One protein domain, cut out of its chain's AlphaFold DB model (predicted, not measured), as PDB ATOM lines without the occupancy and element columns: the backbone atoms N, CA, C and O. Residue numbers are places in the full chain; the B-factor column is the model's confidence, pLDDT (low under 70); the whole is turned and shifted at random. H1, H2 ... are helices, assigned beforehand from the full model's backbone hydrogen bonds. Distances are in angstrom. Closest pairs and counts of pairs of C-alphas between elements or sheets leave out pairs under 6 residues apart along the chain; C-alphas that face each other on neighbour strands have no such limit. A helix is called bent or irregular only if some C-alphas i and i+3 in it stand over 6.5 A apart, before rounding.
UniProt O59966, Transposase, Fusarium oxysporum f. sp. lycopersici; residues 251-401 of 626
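This is residues 251 to 401 of the 626 residues of the protein "Transposase" of Fusarium oxysporum f. sp. lycopersici (UniProt O59966). Two parts make a V-like outline: a four-helix bundle of H1, H5b, H6 and H7, and a looser arm in which H2 leads away from the bundle towards H3 and H4. The bent helix H5 joins them, with H5a crossing H2 near its first residues and H5b within the bundle, which is up and down, each member running against the one before it in the chain. The printed part has 151 residues, with seven named helices, H1 to H7, and no named strand; its class is all helix. It is only just loose, close to compact, with a radius of gyration of the C-alphas of 18.1 A and spans of 53 by 36 by 25 A.

Find C-alpha 327 at (-10.046, -12.336, -23.409), where H5, residues 327 to 351, begins. By its hydrogen bonds H5 was assigned as one helix, but it is bent: C-alphas 339 and 342 are 6.7 A apart. Its arms are H5a, residues 327 to 339, 18.8 A long, and H5b, residues 342 to 351, 14.8 A long. H6, residues 357 to 377, measures 31.9 A and is only just irregular, with C-alphas 358 and 361 6.9 A apart. H7, residues 385 to 399, ends at C-alpha 399 (13.681, -17.927, -50.983). H1, residues 251 to 262, begins at C-alpha 251 (16.768, -13.177, -42.625). H2, residues 265 to 283, measures 27.3 A and is only just irregular, with C-alphas 266 and 269 6.7 A apart. H3 is residues 285 to 299 and H4 residues 318 to 325.

Begin at H5b, which touches H1 at a shallow tilt of 20 degrees, opposite ways; their closest C-alphas, Ser 251 and Gln 347, are 4.7 A apart. H5b and H6 form a hairpin, closest at the C-alphas of Pro 342 and Ile 367, 5.5 A. H6 and H7 form another, closest at those of Asp 375 and Phe 385, 6.8 A. H7 touches H1, closest at the C-alphas of Gly 253 and Gln 399, 6.0 A. Outside the bundle, residues 267 to 273 of H2 touch H5a, about perpendicular at 74 degrees, closest at the C-alphas of Ala 270 and Leu 333, 6.2 A. H2 and H4 only just touch, with 3 pairs of C-alphas within 8 A, closest at Ile 277 and Val 320, 6.2 A. H2 touches H1 and H3 only at the corner, only just, with 3 pairs each; the closest C-alphas are Leu 262 and Glu 268, 5.4 A, and Phe 281 and Leu 288, 5.2 A. H3 and H4 are apart. Each O i to N i+4 pair is within hydrogen-bond range in H1, H3, H4, H5a and H5b; H2 has 13 of 15, H6 15 of 17 and H7 10 of 11.

The C-alphas of Ser 315 and Tyr 401, the two farthest apart, are 54.4 A from each other. The printed part has no cut; the link from H3 to H4, residues 300 to 317, is long. The mean pLDDT of the printed part is 82.5, and residues 282 to 283, 303 to 324 and 353 are under 70.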
ATOM      1  N   SER A 251      17.461 -13.975 -43.655       89.62
ATOM      2  CA  SER A 251      16.768 -13.177 -42.625       89.62
ATOM      3  C   SER A 251      15.581 -12.413 -43.201       89.62
ATOM      4  O   SER A 251      14.476 -12.496 -42.662       89.62
ATOM      5  N   HIS A 252      15.764 -11.760 -44.347       89.50
ATOM      6  CA  HIS A 252      14.680 -11.065 -45.028       89.50
ATOM      7  C   HIS A 252      13.578 -12.036 -45.490       89.50
ATOM      8  O   HIS A 252      12.391 -11.754 -45.336       89.50
ATOM      9  N   GLY A 253      13.946 -13.223 -45.980       91.94
ATOM     10  CA  GLY A 253      12.992 -14.282 -46.316       91.94
ATOM     11  C   GLY A 253      12.129 -14.727 -45.136       91.94
ATOM     12  O   GLY A 253      10.914 -14.878 -45.275       91.94
ATOM     13  N   LEU A 254      12.746 -14.900 -43.965       93.19
ATOM     14  CA  LEU A 254      12.063 -15.260 -42.719       93.19
ATOM     15  C   LEU A 254      11.180 -14.114 -42.200       93.19
ATOM     16  O   LEU A 254      10.067 -14.359 -41.736       93.19
ATOM     17  N   GLN A 255      11.609 -12.862 -42.359       90.38
ATOM     18  CA  GLN A 255      10.782 -11.692 -42.059       90.38
ATOM     19  C   GLN A 255       9.544 -11.625 -42.970       90.38
ATOM     20  O   GLN A 255       8.435 -11.360 -42.502       90.38
ATOM     21  N   LEU A 256       9.704 -11.905 -44.266       92.62
ATOM     22  CA  LEU A 256       8.582 -11.986 -45.201       92.62
ATOM     23  C   LEU A 256       7.651 -13.160 -44.883       92.62
ATOM     24  O   LEU A 256       6.448 -13.021 -45.062       92.62
ATOM     25  N   LEU A 257       8.172 -14.278 -44.365       95.00
ATOM     26  CA  LEU A 257       7.329 -15.367 -43.870       95.00
ATOM     27  C   LEU A 257       6.447 -14.899 -42.704       95.00
ATOM     28  O   LEU A 257       5.258 -15.192 -42.699       95.00
ATOM     29  N   ILE A 258       6.993 -14.139 -41.744       93.00
ATOM     30  CA  ILE A 258       6.192 -13.553 -40.653       93.00
ATOM     31  C   ILE A 258       5.083 -12.668 -41.225       93.00
ATOM     32  O   ILE A 258       3.937 -12.773 -40.794       93.00
ATOM     33  N   LYS A 259       5.408 -11.829 -42.215       90.25
ATOM     34  CA  LYS A 259       4.416 -10.989 -42.890       90.25
ATOM     35  C   LYS A 259       3.304 -11.830 -43.530       90.25
ATOM     36  O   LYS A 259       2.141 -11.557 -43.266       90.25
ATOM     37  N   ASP A 260       3.654 -12.860 -44.300       93.00
ATOM     38  CA  ASP A 260       2.665 -13.719 -44.963       93.00
ATOM     39  C   ASP A 260       1.758 -14.443 -43.953       93.00
ATOM     40  O   ASP A 260       0.567 -14.608 -44.194       93.00
ATOM     41  N   ILE A 261       2.307 -14.863 -42.806       92.19
ATOM     42  CA  ILE A 261       1.530 -15.477 -41.720       92.19
ATOM     43  C   ILE A 261       0.530 -14.468 -41.156       92.19
ATOM     44  O   ILE A 261      -0.641 -14.792 -40.993       92.19
ATOM     45  N   LEU A 262       0.970 -13.242 -40.868       89.81
ATOM     46  CA  LEU A 262       0.118 -12.195 -40.296       89.81
ATOM     47  C   LEU A 262      -1.004 -11.732 -41.241       89.81
ATOM     48  O   LEU A 262      -1.970 -11.132 -40.776       89.81
ATOM     49  N   GLU A 263      -0.890 -12.017 -42.539       90.19
ATOM     50  CA  GLU A 263      -1.924 -11.764 -43.549       90.19
ATOM     51  C   GLU A 263      -2.992 -12.873 -43.617       90.19
ATOM     52  O   GLU A 263      -4.022 -12.682 -44.264       90.19
ATOM     53  N   LEU A 264      -2.804 -14.019 -42.946       89.81
ATOM     54  CA  LEU A 264      -3.828 -15.068 -42.916       89.81
ATOM     55  C   LEU A 264      -5.039 -14.646 -42.067       89.81
ATOM     56  O   LEU A 264      -4.855 -14.031 -41.010       89.81
ATOM     57  N   PRO A 265      -6.269 -15.062 -42.436       87.75
ATOM     58  CA  PRO A 265      -7.502 -14.570 -41.811       87.75
ATOM     59  C   PRO A 265      -7.544 -14.699 -40.283       87.75
ATOM     60  O   PRO A 265      -8.033 -13.806 -39.594       87.75
ATOM     61  N   PHE A 266      -7.008 -15.795 -39.738       86.06
ATOM     62  CA  PHE A 266      -6.979 -16.028 -38.293       86.06
ATOM     63  C   PHE A 266      -6.063 -15.039 -37.547       86.06
ATOM     64  O   PHE A 266      -6.404 -14.577 -36.456       86.06
ATOM     65  N   PHE A 267      -4.907 -14.696 -38.125       86.38
ATOM     66  CA  PHE A 267      -3.907 -13.839 -37.481       86.38
ATOM     67  C   PHE A 267      -4.149 -12.345 -37.755       86.38
ATOM     68  O   PHE A 267      -3.821 -11.510 -36.908       86.38
ATOM     69  N   GLU A 268      -4.769 -12.008 -38.890       86.12
ATOM     70  CA  GLU A 268      -4.968 -10.631 -39.353       86.12
ATOM     71  C   GLU A 268      -5.741  -9.773 -38.334       86.12
ATOM     72  O   GLU A 268      -5.364  -8.633 -38.055       86.12
ATOM     73  N   GLU A 269      -6.804 -10.311 -37.727       82.19
ATOM     74  CA  GLU A 269      -7.627  -9.572 -36.760       82.19
ATOM     75  C   GLU A 269      -6.847  -9.239 -35.477       82.19
ATOM     76  O   GLU A 269      -6.845  -8.094 -35.013       82.19
ATOM     77  N   ALA A 270      -6.135 -10.224 -34.919       80.44
ATOM     78  CA  ALA A 270      -5.309 -10.028 -33.730       80.44
ATOM     79  C   ALA A 270      -4.182  -9.020 -34.004       80.44
ATOM     80  O   ALA A 270      -3.919  -8.139 -33.182       80.44
ATOM     81  N   PHE A 271      -3.567  -9.095 -35.187       82.38
ATOM     82  CA  PHE A 271      -2.517  -8.175 -35.602       82.38
ATOM     83  C   PHE A 271      -3.025  -6.741 -35.810       82.38
ATOM     84  O   PHE A 271      -2.374  -5.793 -35.362       82.38
ATOM     85  N   LYS A 272      -4.208  -6.555 -36.414       82.19
ATOM     86  CA  LYS A 272      -4.859  -5.239 -36.553       82.19
ATOM     87  C   LYS A 272      -5.140  -4.605 -35.192       82.19
ATOM     88  O   LYS A 272      -4.798  -3.440 -34.985       82.19
ATOM     89  N   ASN A 273      -5.687  -5.374 -34.252       77.38
ATOM     90  CA  ASN A 273      -5.974  -4.896 -32.897       77.38
ATOM     91  C   ASN A 273      -4.689  -4.530 -32.141       77.38
ATOM     92  O   ASN A 273      -4.597  -3.446 -31.565       77.38
ATOM     93  N   ALA A 274      -3.658  -5.377 -32.210       77.69
ATOM     94  CA  ALA A 274      -2.351  -5.083 -31.625       77.69
ATOM     95  C   ALA A 274      -1.727  -3.808 -32.227       77.69
ATOM     96  O   ALA A 274      -1.248  -2.938 -31.499       77.69
ATOM     97  N   THR A 275      -1.797  -3.651 -33.553       78.69
ATOM     98  CA  THR A 275      -1.293  -2.468 -34.268       78.69
ATOM     99  C   THR A 275      -2.049  -1.200 -33.878       78.69
ATOM    100  O   THR A 275      -1.428  -0.148 -33.711       78.69
ATOM    101  N   LEU A 276      -3.369  -1.281 -33.688       78.94
ATOM    102  CA  LEU A 276      -4.196  -0.168 -33.221       78.94
ATOM    103  C   LEU A 276      -3.751   0.293 -31.832       78.94
ATOM    104  O   LEU A 276      -3.527   1.489 -31.637       78.94
ATOM    105  N   ILE A 277      -3.559  -0.644 -30.897       74.62
ATOM    106  CA  ILE A 277      -3.096  -0.358 -29.530       74.62
ATOM    107  C   ILE A 277      -1.731   0.343 -29.568       74.62
ATOM    108  O   ILE A 277      -1.571   1.424 -28.996       74.62
ATOM    109  N   VAL A 278      -0.760  -0.225 -30.289       73.31
ATOM    110  CA  VAL A 278       0.594   0.346 -30.404       73.31
ATOM    111  C   VAL A 278       0.555   1.735 -31.048       73.31
ATOM    112  O   VAL A 278       1.154   2.683 -30.537       73.31
ATOM    113  N   THR A 279      -0.190   1.896 -32.143       73.56
ATOM    114  CA  THR A 279      -0.304   3.174 -32.867       73.56
ATOM    115  C   THR A 279      -0.956   4.255 -32.013       73.56
ATOM    116  O   THR A 279      -0.536   5.415 -32.051       73.56
ATOM    117  N   PHE A 280      -1.962   3.884 -31.222       75.31
ATOM    118  CA  PHE A 280      -2.641   4.787 -30.310       75.31
ATOM    119  C   PHE A 280      -1.668   5.378 -29.276       75.31
ATOM    120  O   PHE A 280      -1.532   6.602 -29.180       75.31
ATOM    121  N   PHE A 281      -0.931   4.530 -28.553       72.56
ATOM    122  CA  PHE A 281       0.020   5.003 -27.544       72.56
ATOM    123  C   PHE A 281       1.227   5.719 -28.153       72.56
ATOM    124  O   PHE A 281       1.719   6.682 -27.566       72.56
ATOM    125  N   LYS A 282       1.645   5.331 -29.367       69.12
ATOM    126  CA  LYS A 282       2.676   6.047 -30.129       69.12
ATOM    127  C   LYS A 282       2.304   7.512 -30.371       69.12
ATOM    128  O   LYS A 282       3.158   8.391 -30.268       69.12
ATOM    129  N   LYS A 283       1.040   7.789 -30.705       68.44
ATOM    130  CA  LYS A 283       0.562   9.148 -31.010       68.44
ATOM    131  C   LYS A 283       0.126   9.920 -29.761       68.44
ATOM    132  O   LYS A 283       0.289  11.138 -29.713       68.44
ATOM    133  N   SER A 284      -0.371   9.237 -28.730       76.31
ATOM    134  CA  SER A 284      -0.879   9.863 -27.507       76.31
ATOM    135  C   SER A 284       0.137   9.809 -26.361       76.31
ATOM    136  O   SER A 284       0.013   9.021 -25.422       76.31
ATOM    137  N   LYS A 285       1.147  10.691 -26.413       77.12
ATOM    138  CA  LYS A 285       2.253  10.735 -25.429       77.12
ATOM    139  C   LYS A 285       1.780  10.854 -23.974       77.12
ATOM    140  O   LYS A 285       2.377  10.253 -23.087       77.12
ATOM    141  N   LEU A 286       0.694  11.595 -23.729       74.94
ATOM    142  CA  LEU A 286       0.090  11.713 -22.397       74.94
ATOM    143  C   LEU A 286      -0.465  10.369 -21.904       74.94
ATOM    144  O   LEU A 286      -0.290  10.015 -20.741       74.94
ATOM    145  N   GLN A 287      -1.123   9.613 -22.781       73.81
ATOM    146  CA  GLN A 287      -1.708   8.318 -22.433       73.81
ATOM    147  C   GLN A 287      -0.627   7.247 -22.287       73.81
ATOM    148  O   GLN A 287      -0.725   6.404 -21.403       73.81
ATOM    149  N   LEU A 288       0.454   7.341 -23.065       75.50
ATOM    150  CA  LEU A 288       1.655   6.536 -22.856       75.50
ATOM    151  C   LEU A 288       2.296   6.809 -21.488       75.50
ATOM    152  O   LEU A 288       2.620   5.869 -20.768       75.50
ATOM    153  N   ALA A 289       2.436   8.077 -21.092       75.25
ATOM    154  CA  ALA A 289       2.954   8.427 -19.769       75.25
ATOM    155  C   ALA A 289       2.063   7.870 -18.643       75.25
ATOM    156  O   ALA A 289       2.572   7.299 -17.683       75.25
ATOM    157  N   ARG A 290       0.735   7.960 -18.791       75.25
ATOM    158  CA  ARG A 290      -0.229   7.368 -17.847       75.25
ATOM    159  C   ARG A 290      -0.129   5.847 -17.777       75.25
ATOM    160  O   ARG A 290      -0.174   5.295 -16.683       75.25
ATOM    161  N   LEU A 291       0.031   5.178 -18.920       75.00
ATOM    162  CA  LEU A 291       0.264   3.737 -18.969       75.00
ATOM    163  C   LEU A 291       1.542   3.368 -18.218       75.00
ATOM    164  O   LEU A 291       1.495   2.518 -17.338       75.00
ATOM    165  N   ARG A 292       2.659   4.038 -18.523       77.56
ATOM    166  CA  ARG A 292       3.961   3.810 -17.877       77.56
ATOM    167  C   ARG A 292       3.883   4.007 -16.356       77.56
ATOM    168  O   ARG A 292       4.356   3.150 -15.613       77.56
ATOM    169  N   GLU A 293       3.200   5.050 -15.883       78.31
ATOM    170  CA  GLU A 293       2.942   5.259 -14.447       78.31
ATOM    171  C   GLU A 293       2.099   4.132 -13.827       78.31
ATOM    172  O   GLU A 293       2.443   3.614 -12.767       78.31
ATOM    173  N   ALA A 294       1.037   3.680 -14.498       73.81
ATOM    174  CA  ALA A 294       0.223   2.563 -14.016       73.81
ATOM    175  C   ALA A 294       0.993   1.228 -13.998       73.81
ATOM    176  O   ALA A 294       0.833   0.443 -13.063       73.81
ATOM    177  N   GLN A 295       1.850   0.971 -14.992       75.94
ATOM    178  CA  GLN A 295       2.745  -0.191 -15.013       75.94
ATOM    179  C   GLN A 295       3.744  -0.134 -13.857       75.94
ATOM    180  O   GLN A 295       3.902  -1.108 -13.124       75.94
ATOM    181  N   LYS A 296       4.356   1.032 -13.630       79.62
ATOM    182  CA  LYS A 296       5.278   1.258 -12.518       79.62
ATOM    183  C   LYS A 296       4.591   1.091 -11.161       79.62
ATOM    184  O   LYS A 296       5.184   0.513 -10.258       79.62
ATOM    185  N   ALA A 297       3.340   1.528 -11.022       78.19
ATOM    186  CA  ALA A 297       2.547   1.317  -9.813       78.19
ATOM    187  C   ALA A 297       2.174  -0.162  -9.596       78.19
ATOM    188  O   ALA A 297       2.180  -0.630  -8.460       78.19
ATOM    189  N   ALA A 298       1.868  -0.905 -10.664       75.56
ATOM    190  CA  ALA A 298       1.461  -2.309 -10.582       75.56
ATOM    191  C   ALA A 298       2.640  -3.288 -10.428       75.56
ATOM    192  O   ALA A 298       2.509  -4.303  -9.746       75.56
ATOM    193  N   TRP A 299       3.778  -3.005 -11.068       76.75
ATOM    194  CA  TRP A 299       4.896  -3.948 -11.210       76.75
ATOM    195  C   TRP A 299       6.257  -3.379 -10.790       76.75
ATOM    196  O   TRP A 299       7.236  -4.117 -10.747       76.75
ATOM    197  N   GLY A 300       6.356  -2.087 -10.464       75.56
ATOM    198  CA  GLY A 300       7.613  -1.428 -10.085       75.56
ATOM    199  C   GLY A 300       8.522  -1.041 -11.261       75.56
ATOM    200  O   GLY A 300       9.527  -0.368 -11.047       75.56
ATOM    201  N   HIS A 301       8.172  -1.427 -12.491       70.62
ATOM    202  CA  HIS A 301       8.901  -1.159 -13.738       70.62
ATOM    203  C   HIS A 301       7.923  -1.030 -14.924       70.62
ATOM    204  O   HIS A 301       6.744  -1.369 -14.799       70.62
ATOM    205  N   HIS A 302       8.388  -0.505 -16.065       72.69
ATOM    206  CA  HIS A 302       7.597  -0.467 -17.305       72.69
ATOM    207  C   HIS A 302       7.715  -1.803 -18.042       72.69
ATOM    208  O   HIS A 302       8.794  -2.381 -18.043       72.69
ATOM    209  N   LYS A 303       6.641  -2.239 -18.709       63.56
ATOM    210  CA  LYS A 303       6.608  -3.462 -19.530       63.56
ATOM    211  C   LYS A 303       6.250  -3.146 -20.980       63.56
ATOM    212  O   LYS A 303       5.536  -2.178 -21.244       63.56
ATOM    213  N   ALA A 304       6.656  -4.002 -21.920       59.91
ATOM    214  CA  ALA A 304       6.254  -3.881 -23.325       59.91
ATOM    215  C   ALA A 304       4.718  -3.917 -23.486       59.91
ATOM    216  O   ALA A 304       4.048  -4.717 -22.824       59.91
ATOM    217  N   PHE A 305       4.168  -3.094 -24.392       57.28
ATOM    218  CA  PHE A 305       2.720  -2.858 -24.567       57.28
ATOM    219  C   PHE A 305       1.842  -4.115 -24.646       57.28
ATOM    220  O   PHE A 305       0.699  -4.093 -24.200       57.28
ATOM    221  N   LEU A 306       2.366  -5.193 -25.229       55.84
ATOM    222  CA  LEU A 306       1.633  -6.427 -25.525       55.84
ATOM    223  C   LEU A 306       2.009  -7.593 -24.593       55.84
ATOM    224  O   LEU A 306       1.674  -8.735 -24.884       55.84
ATOM    225  N   SER A 307       2.724  -7.326 -23.496       52.81
ATOM    226  CA  SER A 307       3.190  -8.371 -22.566       52.81
ATOM    227  C   SER A 307       2.320  -8.524 -21.315       52.81
ATOM    228  O   SER A 307       2.199  -9.627 -20.790       52.81
ATOM    229  N   ALA A 308       1.719  -7.435 -20.824       57.44
ATOM    230  CA  ALA A 308       0.790  -7.432 -19.696       57.44
ATOM    231  C   ALA A 308       0.049  -6.087 -19.615       57.44
ATOM    232  O   ALA A 308       0.618  -5.044 -19.951       57.44
ATOM    233  N   TRP A 309      -1.184  -6.087 -19.092       62.78
ATOM    234  CA  TRP A 309      -1.998  -4.876 -18.922       62.78
ATOM    235  C   TRP A 309      -2.274  -4.544 -17.440       62.78
ATOM    236  O   TRP A 309      -2.702  -5.434 -16.701       62.78
ATOM    237  N   PRO A 310      -2.048  -3.298 -16.964       62.38
ATOM    238  CA  PRO A 310      -2.317  -2.941 -15.571       62.38
ATOM    239  C   PRO A 310      -3.828  -2.859 -15.283       62.38
ATOM    240  O   PRO A 310      -4.556  -2.232 -16.058       62.38
ATOM    241  N   PRO A 311      -4.314  -3.363 -14.133       58.28
ATOM    242  CA  PRO A 311      -5.740  -3.314 -13.774       58.28
ATOM    243  C   PRO A 311      -6.336  -1.896 -13.659       58.28
ATOM    244  O   PRO A 311      -7.544  -1.720 -13.777       58.28
ATOM    245  N   ALA A 312      -5.504  -0.875 -13.416       54.50
ATOM    246  CA  ALA A 312      -5.925   0.478 -13.036       54.50
ATOM    247  C   ALA A 312      -6.262   1.434 -14.209       54.50
ATOM    248  O   ALA A 312      -6.571   2.597 -13.973       54.50
ATOM    249  N   LEU A 313      -6.194   0.982 -15.468       56.94
ATOM    250  CA  LEU A 313      -6.357   1.831 -16.669       56.94
ATOM    251  C   LEU A 313      -7.774   1.886 -17.260       56.94
ATOM    252  O   LEU A 313      -7.970   2.433 -18.345       56.94
ATOM    253  N   SER A 314      -8.774   1.364 -16.552       53.16
ATOM    254  CA  SER A 314     -10.164   1.230 -17.013       53.16
ATOM    255  C   SER A 314     -10.896   2.546 -17.335       53.16
ATOM    256  O   SER A 314     -12.008   2.503 -17.853       53.16
ATOM    257  N   SER A 315     -10.293   3.714 -17.095       53.12
ATOM    258  CA  SER A 315     -10.927   5.027 -17.289       53.12
ATOM    259  C   SER A 315     -10.518   5.789 -18.558       53.12
ATOM    260  O   SER A 315     -10.990   6.907 -18.751       53.12
ATOM    261  N   PHE A 316      -9.644   5.253 -19.423       56.22
ATOM    262  CA  PHE A 316      -9.018   6.056 -20.490       56.22
ATOM    263  C   PHE A 316      -9.060   5.447 -21.899       56.22
ATOM    264  O   PHE A 316      -8.017   5.389 -22.529       56.22
ATOM    265  N   LEU A 317     -10.248   5.101 -22.421       58.25
ATOM    266  CA  LEU A 317     -10.648   5.096 -23.858       58.25
ATOM    267  C   LEU A 317     -11.377   3.805 -24.286       58.25
ATOM    268  O   LEU A 317     -10.757   2.740 -24.314       58.25
ATOM    269  N   PRO A 318     -12.654   3.885 -24.717       60.25
ATOM    270  CA  PRO A 318     -13.502   2.713 -24.954       60.25
ATOM    271  C   PRO A 318     -12.962   1.703 -25.974       60.25
ATOM    272  O   PRO A 318     -12.974   0.517 -25.685       60.25
ATOM    273  N   LYS A 319     -12.438   2.144 -27.132       59.09
ATOM    274  CA  LYS A 319     -11.996   1.232 -28.213       59.09
ATOM    275  C   LYS A 319     -10.720   0.444 -27.879       59.09
ATOM    276  O   LYS A 319     -10.611  -0.722 -28.229       59.09
ATOM    277  N   VAL A 320      -9.755   1.062 -27.189       64.94
ATOM    278  CA  VAL A 320      -8.533   0.366 -26.733       64.94
ATOM    279  C   VAL A 320      -8.877  -0.587 -25.590       64.94
ATOM    280  O   VAL A 320      -8.407  -1.720 -25.574       64.94
ATOM    281  N   LEU A 321      -9.747  -0.154 -24.672       64.62
ATOM    282  CA  LEU A 321     -10.261  -1.000 -23.597       64.62
ATOM    283  C   LEU A 321     -11.103  -2.164 -24.126       64.62
ATOM    284  O   LEU A 321     -11.042  -3.234 -23.544       64.62
ATOM    285  N   GLU A 322     -11.849  -2.003 -25.216       67.75
ATOM    286  CA  GLU A 322     -12.617  -3.089 -25.836       67.75
ATOM    287  C   GLU A 322     -11.695  -4.204 -26.343       67.75
ATOM    288  O   GLU A 322     -11.901  -5.367 -26.005       67.75
ATOM    289  N   SER A 323     -10.626  -3.862 -27.072       68.81
ATOM    290  CA  SER A 323      -9.647  -4.853 -27.539       68.81
ATOM    291  C   SER A 323      -8.865  -5.491 -26.389       68.81
ATOM    292  O   SER A 323      -8.665  -6.701 -26.378       68.81
ATOM    293  N   VAL A 324      -8.440  -4.697 -25.406       69.94
ATOM    294  CA  VAL A 324      -7.636  -5.163 -24.266       69.94
ATOM    295  C   VAL A 324      -8.461  -5.961 -23.256       69.94
ATOM    296  O   VAL A 324      -7.956  -6.916 -22.677       69.94
ATOM    297  N   ASN A 325      -9.719  -5.602 -23.013       73.38
ATOM    298  CA  ASN A 325     -10.580  -6.345 -22.093       73.38
ATOM    299  C   ASN A 325     -11.189  -7.587 -22.746       73.38
ATOM    300  O   ASN A 325     -11.824  -8.369 -22.045       73.38
ATOM    301  N   ASN A 326     -11.012  -7.782 -24.056       80.06
ATOM    302  CA  ASN A 326     -11.454  -8.980 -24.752       80.06
ATOM    303  C   ASN A 326     -10.497 -10.155 -24.452       80.06
ATOM    304  O   ASN A 326      -9.370 -10.165 -24.948       80.06
ATOM    305  N   PRO A 327     -10.915 -11.195 -23.704       79.56
ATOM    306  CA  PRO A 327     -10.046 -12.336 -23.409       79.56
ATOM    307  C   PRO A 327      -9.639 -13.113 -24.669       79.56
ATOM    308  O   PRO A 327      -8.532 -13.645 -24.736       79.56
ATOM    309  N   HIS A 328     -10.492 -13.131 -25.701       81.56
ATOM    310  CA  HIS A 328     -10.173 -13.776 -26.976       81.56
ATOM    311  C   HIS A 328      -9.025 -13.081 -27.708       81.56
ATOM    312  O   HIS A 328      -8.276 -13.752 -28.414       81.56
ATOM    313  N   PHE A 329      -8.851 -11.764 -27.533       81.75
ATOM    314  CA  PHE A 329      -7.708 -11.054 -28.106       81.75
ATOM    315  C   PHE A 329      -6.389 -11.605 -27.549       81.75
ATOM    316  O   PHE A 329      -5.498 -11.934 -28.327       81.75
ATOM    317  N   TRP A 330      -6.291 -11.782 -26.228       82.44
ATOM    318  CA  TRP A 330      -5.080 -12.300 -25.583       82.44
ATOM    319  C   TRP A 330      -4.793 -13.755 -25.947       82.44
ATOM    320  O   TRP A 330      -3.663 -14.069 -26.300       82.44
ATOM    321  N   ILE A 331      -5.812 -14.620 -25.969       82.56
ATOM    322  CA  ILE A 331      -5.659 -16.028 -26.385       82.56
ATOM    323  C   ILE A 331      -5.166 -16.122 -27.840       82.56
ATOM    324  O   ILE A 331      -4.268 -16.904 -28.169       82.56
ATOM    325  N   ARG A 332      -5.720 -15.292 -28.735       83.19
ATOM    326  CA  ARG A 332      -5.264 -15.225 -30.130       83.19
ATOM    327  C   ARG A 332      -3.851 -14.669 -30.234       83.19
ATOM    328  O   ARG A 332      -3.066 -15.188 -31.017       83.19
ATOM    329  N   LEU A 333      -3.503 -13.655 -29.445       83.38
ATOM    330  CA  LEU A 333      -2.157 -13.089 -29.417       83.38
ATOM    331  C   LEU A 333      -1.119 -14.104 -28.916       83.38
ATOM    332  O   LEU A 333      -0.050 -14.218 -29.509       83.38
ATOM    333  N   GLU A 334      -1.434 -14.889 -27.885       84.88
ATOM    334  CA  GLU A 334      -0.591 -16.003 -27.433       84.88
ATOM    335  C   GLU A 334      -0.378 -17.030 -28.550       84.88
ATOM    336  O   GLU A 334       0.747 -17.474 -28.784       84.88
ATOM    337  N   THR A 335      -1.436 -17.345 -29.301       88.19
ATOM    338  CA  THR A 335      -1.355 -18.238 -30.463       88.19
ATOM    339  C   THR A 335      -0.485 -17.645 -31.581       88.19
ATOM    340  O   THR A 335       0.389 -18.331 -32.105       88.19
ATOM    341  N   VAL A 336      -0.646 -16.356 -31.911       87.50
ATOM    342  CA  VAL A 336       0.220 -15.630 -32.866       87.50
ATOM    343  C   VAL A 336       1.688 -15.737 -32.442       87.50
ATOM    344  O   VAL A 336       2.552 -16.064 -33.256       87.50
ATOM    345  N   LEU A 337       1.980 -15.494 -31.161       85.94
ATOM    346  CA  LEU A 337       3.336 -15.564 -30.620       85.94
ATOM    347  C   LEU A 337       3.911 -16.981 -30.698       85.94
ATOM    348  O   LEU A 337       5.070 -17.132 -31.079       85.94
ATOM    349  N   ALA A 338       3.116 -18.010 -30.394       89.19
ATOM    350  CA  ALA A 338       3.535 -19.405 -30.513       89.19
ATOM    351  C   ALA A 338       3.921 -19.771 -31.958       89.19
ATOM    352  O   ALA A 338       4.933 -20.438 -32.169       89.19
ATOM    353  N   ILE A 339       3.174 -19.276 -32.952       92.44
ATOM    354  CA  ILE A 339       3.440 -19.528 -34.377       92.44
ATOM    355  C   ILE A 339       4.637 -18.719 -34.902       92.44
ATOM    356  O   ILE A 339       5.443 -19.253 -35.664       92.44
ATOM    357  N   ILE A 340       4.803 -17.458 -34.490       91.38
ATOM    358  CA  ILE A 340       5.885 -16.579 -34.974       91.38
ATOM    359  C   ILE A 340       7.227 -16.866 -34.290       91.38
ATOM    360  O   ILE A 340       8.282 -16.684 -34.901       91.38
ATOM    361  N   LYS A 341       7.222 -17.322 -33.033       90.75
ATOM    362  CA  LYS A 341       8.440 -17.527 -32.231       90.75
ATOM    363  C   LYS A 341       9.492 -18.423 -32.913       90.75
ATOM    364  O   LYS A 341      10.655 -18.001 -32.924       90.75
ATOM    365  N   PRO A 342       9.146 -19.579 -33.518       94.56
ATOM    366  CA  PRO A 342      10.095 -20.375 -34.293       94.56
ATOM    367  C   PRO A 342      10.736 -19.571 -35.431       94.56
ATOM    368  O   PRO A 342      11.957 -19.562 -35.569       94.56
ATOM    369  N   VAL A 343       9.937 -18.825 -36.201       93.00
ATOM    370  CA  VAL A 343      10.424 -18.032 -37.344       93.00
ATOM    371  C   VAL A 343      11.378 -16.928 -36.887       93.00
ATOM    372  O   VAL A 343      12.491 -16.824 -37.397       93.00
ATOM    373  N   ASN A 344      10.989 -16.163 -35.865       87.50
ATOM    374  CA  ASN A 344      11.800 -15.082 -35.303       87.50
ATOM    375  C   ASN A 344      13.135 -15.591 -34.728       87.50
ATOM    376  O   ASN A 344      14.185 -14.984 -34.935       87.50
ATOM    377  N   SER A 345      13.128 -16.743 -34.049       88.44
ATOM    378  CA  SER A 345      14.359 -17.379 -33.564       88.44
ATOM    379  C   SER A 345      15.316 -17.723 -34.713       88.44
ATOM    380  O   SER A 345      16.526 -17.525 -34.600       88.44
ATOM    381  N   ARG A 346      14.784 -18.194 -35.846       93.75
ATOM    382  CA  ARG A 346      15.588 -18.574 -37.017       93.75
ATOM    383  C   ARG A 346      16.071 -17.364 -37.802       93.75
ATOM    384  O   ARG A 346      17.181 -17.419 -38.324       93.75
ATOM    385  N   GLN A 347      15.299 -16.279 -37.820       88.56
ATOM    386  CA  GLN A 347      15.733 -14.997 -38.369       88.56
ATOM    387  C   GLN A 347      16.966 -14.485 -37.612       88.56
ATOM    388  O   GLN A 347      18.000 -14.212 -38.210       88.56
ATOM    389  N   ARG A 348      16.925 -14.475 -36.277       83.06
ATOM    390  CA  ARG A 348      18.084 -14.087 -35.452       83.06
ATOM    391  C   ARG A 348      19.295 -14.979 -35.714       83.06
ATOM    392  O   ARG A 348      20.413 -14.503 -35.896       83.06
ATOM    393  N   ALA A 349      19.070 -16.290 -35.796       86.88
ATOM    394  CA  ALA A 349      20.129 -17.240 -36.108       86.88
ATOM    395  C   ALA A 349      20.723 -17.042 -37.516       86.88
ATOM    396  O   ALA A 349      21.862 -17.457 -37.741       86.88
ATOM    397  N   SER A 350      19.980 -16.470 -38.471       88.44
ATOM    398  CA  SER A 350      20.464 -16.190 -39.829       88.44
ATOM    399  C   SER A 350      21.252 -14.888 -39.953       88.44
ATOM    400  O   SER A 350      22.065 -14.775 -40.872       88.44
ATOM    401  N   GLU A 351      21.100 -13.972 -38.997       81.94
ATOM    402  CA  GLU A 351      21.846 -12.709 -38.901       81.94
ATOM    403  C   GLU A 351      23.168 -12.838 -38.117       81.94
ATOM    404  O   GLU A 351      24.007 -11.935 -38.148       81.94
ATOM    405  N   ALA A 352      23.378 -13.962 -37.424       77.50
ATOM    406  CA  ALA A 352      24.582 -14.222 -36.639       77.50
ATOM    407  C   ALA A 352      25.848 -14.345 -37.512       77.50
ATOM    408  O   ALA A 352      25.808 -14.902 -38.608       77.50
ATOM    409  N   ASP A 353      27.009 -13.940 -36.983       65.75
ATOM    410  CA  ASP A 353      28.280 -13.908 -37.734       65.75
ATOM    411  C   ASP A 353      28.739 -15.288 -38.264       65.75
ATOM    412  O   ASP A 353      29.508 -15.363 -39.217       65.75
ATOM    413  N   ARG A 354      28.263 -16.397 -37.672       73.12
ATOM    414  CA  ARG A 354      28.557 -17.779 -38.116       73.12
ATOM    415  C   ARG A 354      27.487 -18.378 -39.035       73.12
ATOM    416  O   ARG A 354      27.570 -19.553 -39.402       73.12
ATOM    417  N   ALA A 355      26.457 -17.612 -39.384       85.50
ATOM    418  CA  ALA A 355      25.468 -18.042 -40.354       85.50
ATOM    419  C   ALA A 355      26.128 -18.211 -41.730       85.50
ATOM    420  O   ALA A 355      26.909 -17.381 -42.178       85.50
ATOM    421  N   HIS A 356      25.786 -19.296 -42.418       89.50
ATOM    422  CA  HIS A 356      26.304 -19.598 -43.748       89.50
ATOM    423  C   HIS A 356      25.255 -20.374 -44.541       89.50
ATOM    424  O   HIS A 356      24.278 -20.872 -43.973       89.50
ATOM    425  N   ILE A 357      25.493 -20.555 -45.838       94.62
ATOM    426  CA  ILE A 357      24.524 -21.127 -46.783       94.62
ATOM    427  C   ILE A 357      23.957 -22.493 -46.344       94.62
ATOM    428  O   ILE A 357      22.761 -22.741 -46.469       94.62
ATOM    429  N   GLY A 358      24.781 -23.352 -45.726       95.19
ATOM    430  CA  GLY A 358      24.354 -24.666 -45.219       95.19
ATOM    431  C   GLY A 358      23.417 -24.659 -44.000       95.19
ATOM    432  O   GLY A 358      22.954 -25.723 -43.585       95.19
ATOM    433  N   HIS A 359      23.137 -23.498 -43.404       95.38
ATOM    434  CA  HIS A 359      22.147 -23.361 -42.333       95.38
ATOM    435  C   HIS A 359      20.747 -23.023 -42.852       95.38
ATOM    436  O   HIS A 359      19.786 -23.250 -42.126       95.38
ATOM    437  N   VAL A 360      20.618 -22.534 -44.091       96.62
ATOM    438  CA  VAL A 360      19.338 -22.049 -44.626       96.62
ATOM    439  C   VAL A 360      18.298 -23.169 -44.637       96.62
ATOM    440  O   VAL A 360      17.332 -23.098 -43.891       96.62
ATOM    441  N   ILE A 361      18.513 -24.266 -45.373       96.69
ATOM    442  CA  ILE A 361      17.506 -25.346 -45.464       96.69
ATOM    443  C   ILE A 361      17.086 -25.909 -44.091       96.69
ATOM    444  O   ILE A 361      15.881 -25.989 -43.849       96.69
ATOM    445  N   PRO A 362      18.010 -26.232 -43.163       95.62
ATOM    446  CA  PRO A 362      17.649 -26.657 -41.810       95.62
ATOM    447  C   PRO A 362      16.730 -25.695 -41.073       95.62
ATOM    448  O   PRO A 362      15.716 -26.142 -40.554       95.62
ATOM    449  N   ARG A 363      17.012 -24.384 -41.077       96.19
ATOM    450  CA  ARG A 363      16.174 -23.397 -40.374       96.19
ATOM    451  C   ARG A 363      14.723 -23.454 -40.844       96.19
ATOM    452  O   ARG A 363      13.812 -23.473 -40.023       96.19
ATOM    453  N   TRP A 364      14.513 -23.526 -42.157       97.25
ATOM    454  CA  TRP A 364      13.172 -23.595 -42.740       97.25
ATOM    455  C   TRP A 364      12.461 -24.911 -42.399       97.25
ATOM    456  O   TRP A 364      11.277 -24.891 -42.065       97.25
ATOM    457  N   LEU A 365      13.168 -26.045 -42.441       95.75
ATOM    458  CA  LEU A 365      12.604 -27.354 -42.088       95.75
ATOM    459  C   LEU A 365      12.311 -27.489 -40.586       95.75
ATOM    460  O   LEU A 365      11.300 -28.080 -40.215       95.75
ATOM    461  N   GLU A 366      13.155 -26.922 -39.726       96.56
ATOM    462  CA  GLU A 366      12.967 -26.906 -38.274       96.56
ATOM    463  C   GLU A 366      11.734 -26.099 -37.862       96.56
ATOM    464  O   GLU A 366      10.978 -26.562 -37.015       96.56
ATOM    465  N   ILE A 367      11.475 -24.945 -38.498       97.44
ATOM    466  CA  ILE A 367      10.234 -24.175 -38.283       97.44
ATOM    467  C   ILE A 367       9.015 -25.064 -38.539       97.44
ATOM    468  O   ILE A 367       8.114 -25.155 -37.708       97.44
ATOM    469  N   LYS A 368       9.011 -25.769 -39.676       96.56
ATOM    470  CA  LYS A 368       7.926 -26.688 -40.026       96.56
ATOM    471  C   LYS A 368       7.808 -27.840 -39.027       96.56
ATOM    472  O   LYS A 368       6.693 -28.239 -38.705       96.56
ATOM    473  N   ALA A 369       8.926 -28.376 -38.540       95.69
ATOM    474  CA  ALA A 369       8.927 -29.438 -37.537       95.69
ATOM    475  C   ALA A 369       8.360 -28.966 -36.186       95.69
ATOM    476  O   ALA A 369       7.576 -29.690 -35.577       95.69
ATOM    477  N   GLU A 370       8.694 -27.749 -35.745       95.88
ATOM    478  CA  GLU A 370       8.133 -27.152 -34.526       95.88
ATOM    479  C   GLU A 370       6.626 -26.899 -34.660       95.88
ATOM    480  O   GLU A 370       5.866 -27.242 -33.757       95.88
ATOM    481  N   TRP A 371       6.160 -26.388 -35.804       95.88
ATOM    482  CA  TRP A 371       4.722 -26.260 -36.057       95.88
ATOM    483  C   TRP A 371       4.007 -27.603 -36.128       95.88
ATOM    484  O   TRP A 371       2.901 -27.713 -35.616       95.88
ATOM    485  N   LYS A 372       4.642 -28.636 -36.688       95.25
ATOM    486  CA  LYS A 372       4.080 -29.989 -36.686       95.25
ATOM    487  C   LYS A 372       3.897 -30.525 -35.267       95.25
ATOM    488  O   LYS A 372       2.854 -31.089 -34.966       95.25
ATOM    489  N   ALA A 373       4.871 -30.308 -34.386       94.94
ATOM    490  CA  ALA A 373       4.737 -30.679 -32.979       94.94
ATOM    491  C   ALA A 373       3.618 -29.884 -32.274       94.94
ATOM    492  O   ALA A 373       2.905 -30.436 -31.436       94.94
ATOM    493  N   LEU A 374       3.433 -28.605 -32.627       93.06
ATOM    494  CA  LEU A 374       2.328 -27.782 -32.119       93.06
ATOM    495  C   LEU A 374       0.960 -28.283 -32.605       93.06
ATOM    496  O   LEU A 374       0.040 -28.382 -31.797       93.06
ATOM    497  N   ASP A 375       0.843 -28.641 -33.880       93.62
ATOM    498  CA  ASP A 375      -0.357 -29.236 -34.483       93.62
ATOM    499  C   ASP A 375      -0.728 -30.554 -33.773       93.62
ATOM    500  O   ASP A 375      -1.836 -30.725 -33.262       93.62
ATOM    501  N   GLU A 376       0.256 -31.442 -33.593       93.50
ATOM    502  CA  GLU A 376       0.097 -32.722 -32.888       93.50
ATOM    503  C   GLU A 376      -0.288 -32.559 -31.406       93.50
ATOM    504  O   GLU A 376      -0.978 -33.417 -30.853       93.50
ATOM    505  N   SER A 377       0.115 -31.457 -30.761       91.25
ATOM    506  CA  SER A 377      -0.239 -31.168 -29.363       91.25
ATOM    507  C   SER A 377      -1.714 -30.802 -29.159       91.25
ATOM    508  O   SER A 377      -2.196 -30.836 -28.026       91.25
ATOM    509  N   GLN A 378      -2.419 -30.419 -30.232       83.69
ATOM    510  CA  GLN A 378      -3.803 -29.932 -30.217       83.69
ATOM    511  C   GLN A 378      -4.056 -28.720 -29.295       83.69
ATOM    512  O   GLN A 378      -5.204 -28.448 -28.945       83.69
ATOM    513  N   GLN A 379      -3.013 -27.969 -28.915       79.38
ATOM    514  CA  GLN A 379      -3.139 -26.771 -28.068       79.38
ATOM    515  C   GLN A 379      -3.727 -25.560 -28.813       79.38
ATOM    516  O   GLN A 379      -4.311 -24.684 -28.182       79.38
ATOM    517  N   HIS A 380      -3.617 -25.521 -30.146       84.44
ATOM    518  CA  HIS A 380      -4.030 -24.391 -30.987       84.44
ATOM    519  C   HIS A 380      -5.002 -24.829 -32.096       84.44
ATOM    520  O   HIS A 380      -4.712 -24.682 -33.279       84.44
ATOM    521  N   GLN A 381      -6.155 -25.392 -31.716       82.88
ATOM    522  CA  GLN A 381      -7.119 -26.003 -32.655       82.88
ATOM    523  C   GLN A 381      -7.715 -25.024 -33.678       82.88
ATOM    524  O   GLN A 381      -8.126 -25.445 -34.756       82.88
ATOM    525  N   ASP A 382      -7.739 -23.727 -33.362       85.50
ATOM    526  CA  ASP A 382      -8.255 -22.693 -34.263       85.50
ATOM    527  C   ASP A 382      -7.270 -22.334 -35.395       85.50
ATOM    528  O   ASP A 382      -7.632 -21.629 -36.339       85.50
ATOM    529  N   VAL A 383      -6.017 -22.801 -35.318       89.88
ATOM    530  CA  VAL A 383      -5.003 -22.555 -36.347       89.88
ATOM    531  C   VAL A 383      -5.173 -23.543 -37.494       89.88
ATOM    532  O   VAL A 383      -5.070 -24.757 -37.328       89.88
ATOM    533  N   ASN A 384      -5.335 -23.017 -38.705       92.69
ATOM    534  CA  ASN A 384      -5.285 -23.821 -39.918       92.69
ATOM    535  C   ASN A 384      -3.827 -24.133 -40.305       92.69
ATOM    536  O   ASN A 384      -3.206 -23.428 -41.106       92.69
ATOM    537  N   PHE A 385      -3.271 -25.215 -39.753       94.00
ATOM    538  CA  PHE A 385      -1.895 -25.632 -40.043       94.00
ATOM    539  C   PHE A 385      -1.667 -25.978 -41.522       94.00
ATOM    540  O   PHE A 385      -0.583 -25.733 -42.045       94.00
ATOM    541  N   SER A 386      -2.682 -26.469 -42.242       93.50
ATOM    542  CA  SER A 386      -2.564 -26.741 -43.684       93.50
ATOM    543  C   SER A 386      -2.306 -25.467 -44.494       93.50
ATOM    544  O   SER A 386      -1.499 -25.464 -45.429       93.50
ATOM    545  N   GLU A 387      -2.980 -24.373 -44.145       94.62
ATOM    546  CA  GLU A 387      -2.770 -23.066 -44.770       94.62
ATOM    547  C   GLU A 387      -1.405 -22.484 -44.382       94.62
ATOM    548  O   GLU A 387      -0.657 -22.036 -45.251       94.62
ATOM    549  N   LEU A 388      -1.018 -22.618 -43.109       94.94
ATOM    550  CA  LEU A 388       0.304 -22.228 -42.615       94.94
ATOM    551  C   LEU A 388       1.444 -22.946 -43.363       94.94
ATOM    552  O   LEU A 388       2.402 -22.307 -43.803       94.94
ATOM    553  N   TYR A 389       1.329 -24.262 -43.580       96.44
ATOM    554  CA  TYR A 389       2.307 -25.028 -44.362       96.44
ATOM    555  C   TYR A 389       2.340 -24.605 -45.831       96.44
ATOM    556  O   TYR A 389       3.409 -24.619 -46.444       96.44
ATOM    557  N   SER A 390       1.195 -24.218 -46.395       96.38
ATOM    558  CA  SER A 390       1.105 -23.735 -47.777       96.38
ATOM    559  C   SER A 390       1.814 -22.389 -47.941       96.38
ATOM    560  O   SER A 390       2.596 -22.218 -48.877       96.38
ATOM    561  N   VAL A 391       1.610 -21.455 -47.005       96.12
ATOM    562  CA  VAL A 391       2.334 -20.173 -46.950       96.12
ATOM    563  C   VAL A 391       3.838 -20.396 -46.824       96.12
ATOM    564  O   VAL A 391       4.617 -19.835 -47.597       96.12
ATOM    565  N   TRP A 392       4.248 -21.270 -45.906       97.25
ATOM    566  CA  TRP A 392       5.651 -21.622 -45.716       97.25
ATOM    567  C   TRP A 392       6.293 -22.202 -46.971       97.25
ATOM    568  O   TRP A 392       7.367 -21.745 -47.353       97.25
ATOM    569  N   LEU A 393       5.631 -23.149 -47.643       96.19
ATOM    570  CA  LEU A 393       6.165 -23.778 -48.851       96.19
ATOM    571  C   LEU A 393       6.319 -22.742 -49.969       96.19
ATOM    572  O   LEU A 393       7.400 -22.592 -50.533       96.19
ATOM    573  N   ASN A 394       5.269 -21.950 -50.204       95.44
ATOM    574  CA  ASN A 394       5.276 -20.881 -51.200       95.44
ATOM    575  C   ASN A 394       6.390 -19.856 -50.957       95.44
ATOM    576  O   ASN A 394       6.943 -19.305 -51.915       95.44
ATOM    577  N   ARG A 395       6.705 -19.557 -49.691       94.94
ATOM    578  CA  ARG A 395       7.785 -18.633 -49.333       94.94
ATOM    579  C   ARG A 395       9.158 -19.290 -49.464       94.94
ATOM    580  O   ARG A 395      10.039 -18.696 -50.083       94.94
ATOM    581  N   MET A 396       9.332 -20.506 -48.949       95.31
ATOM    582  CA  MET A 396      10.587 -21.261 -49.021       95.31
ATOM    583  C   MET A 396      11.027 -21.489 -50.474       95.31
ATOM    584  O   MET A 396      12.205 -21.305 -50.797       95.31
ATOM    585  N   ASP A 397      10.089 -21.809 -51.367       93.06
ATOM    586  CA  ASP A 397      10.354 -22.007 -52.796       93.06
ATOM    587  C   ASP A 397      10.837 -20.724 -53.489       93.06
ATOM    588  O   ASP A 397      11.655 -20.771 -54.406       93.06
ATOM    589  N   LYS A 398      10.378 -19.553 -53.028       91.81
ATOM    590  CA  LYS A 398      10.821 -18.243 -53.538       91.81
ATOM    591  C   LYS A 398      12.140 -17.771 -52.923       91.81
ATOM    592  O   LYS A 398      12.775 -16.884 -53.499       91.81
ATOM    593  N   GLN A 399      12.510 -18.322 -51.766       92.44
ATOM    594  CA  GLN A 399      13.681 -17.927 -50.983       92.44
ATOM    595  C   GLN A 399      14.918 -18.775 -51.286       92.44
ATOM    596  O   GLN A 399      16.047 -18.293 -51.194       92.44
ATOM    597  N   THR A 400      14.726 -20.052 -51.618       94.81
ATOM    598  CA  THR A 400      15.818 -21.027 -51.651       94.81
ATOM    599  C   THR A 400      16.204 -21.429 -53.072       94.81
ATOM    600  O   THR A 400      15.392 -21.858 -53.883       94.81
ATOM    601  N   TYR A 401      17.496 -21.339 -53.367       95.94
ATOM    602  CA  TYR A 401      18.137 -21.966 -54.528       95.94
ATOM    603  C   TYR A 401      18.817 -23.286 -54.163       95.94
ATOM    604  O   TYR A 401      19.091 -23.544 -52.989       95.94
TER     605      TYR A 401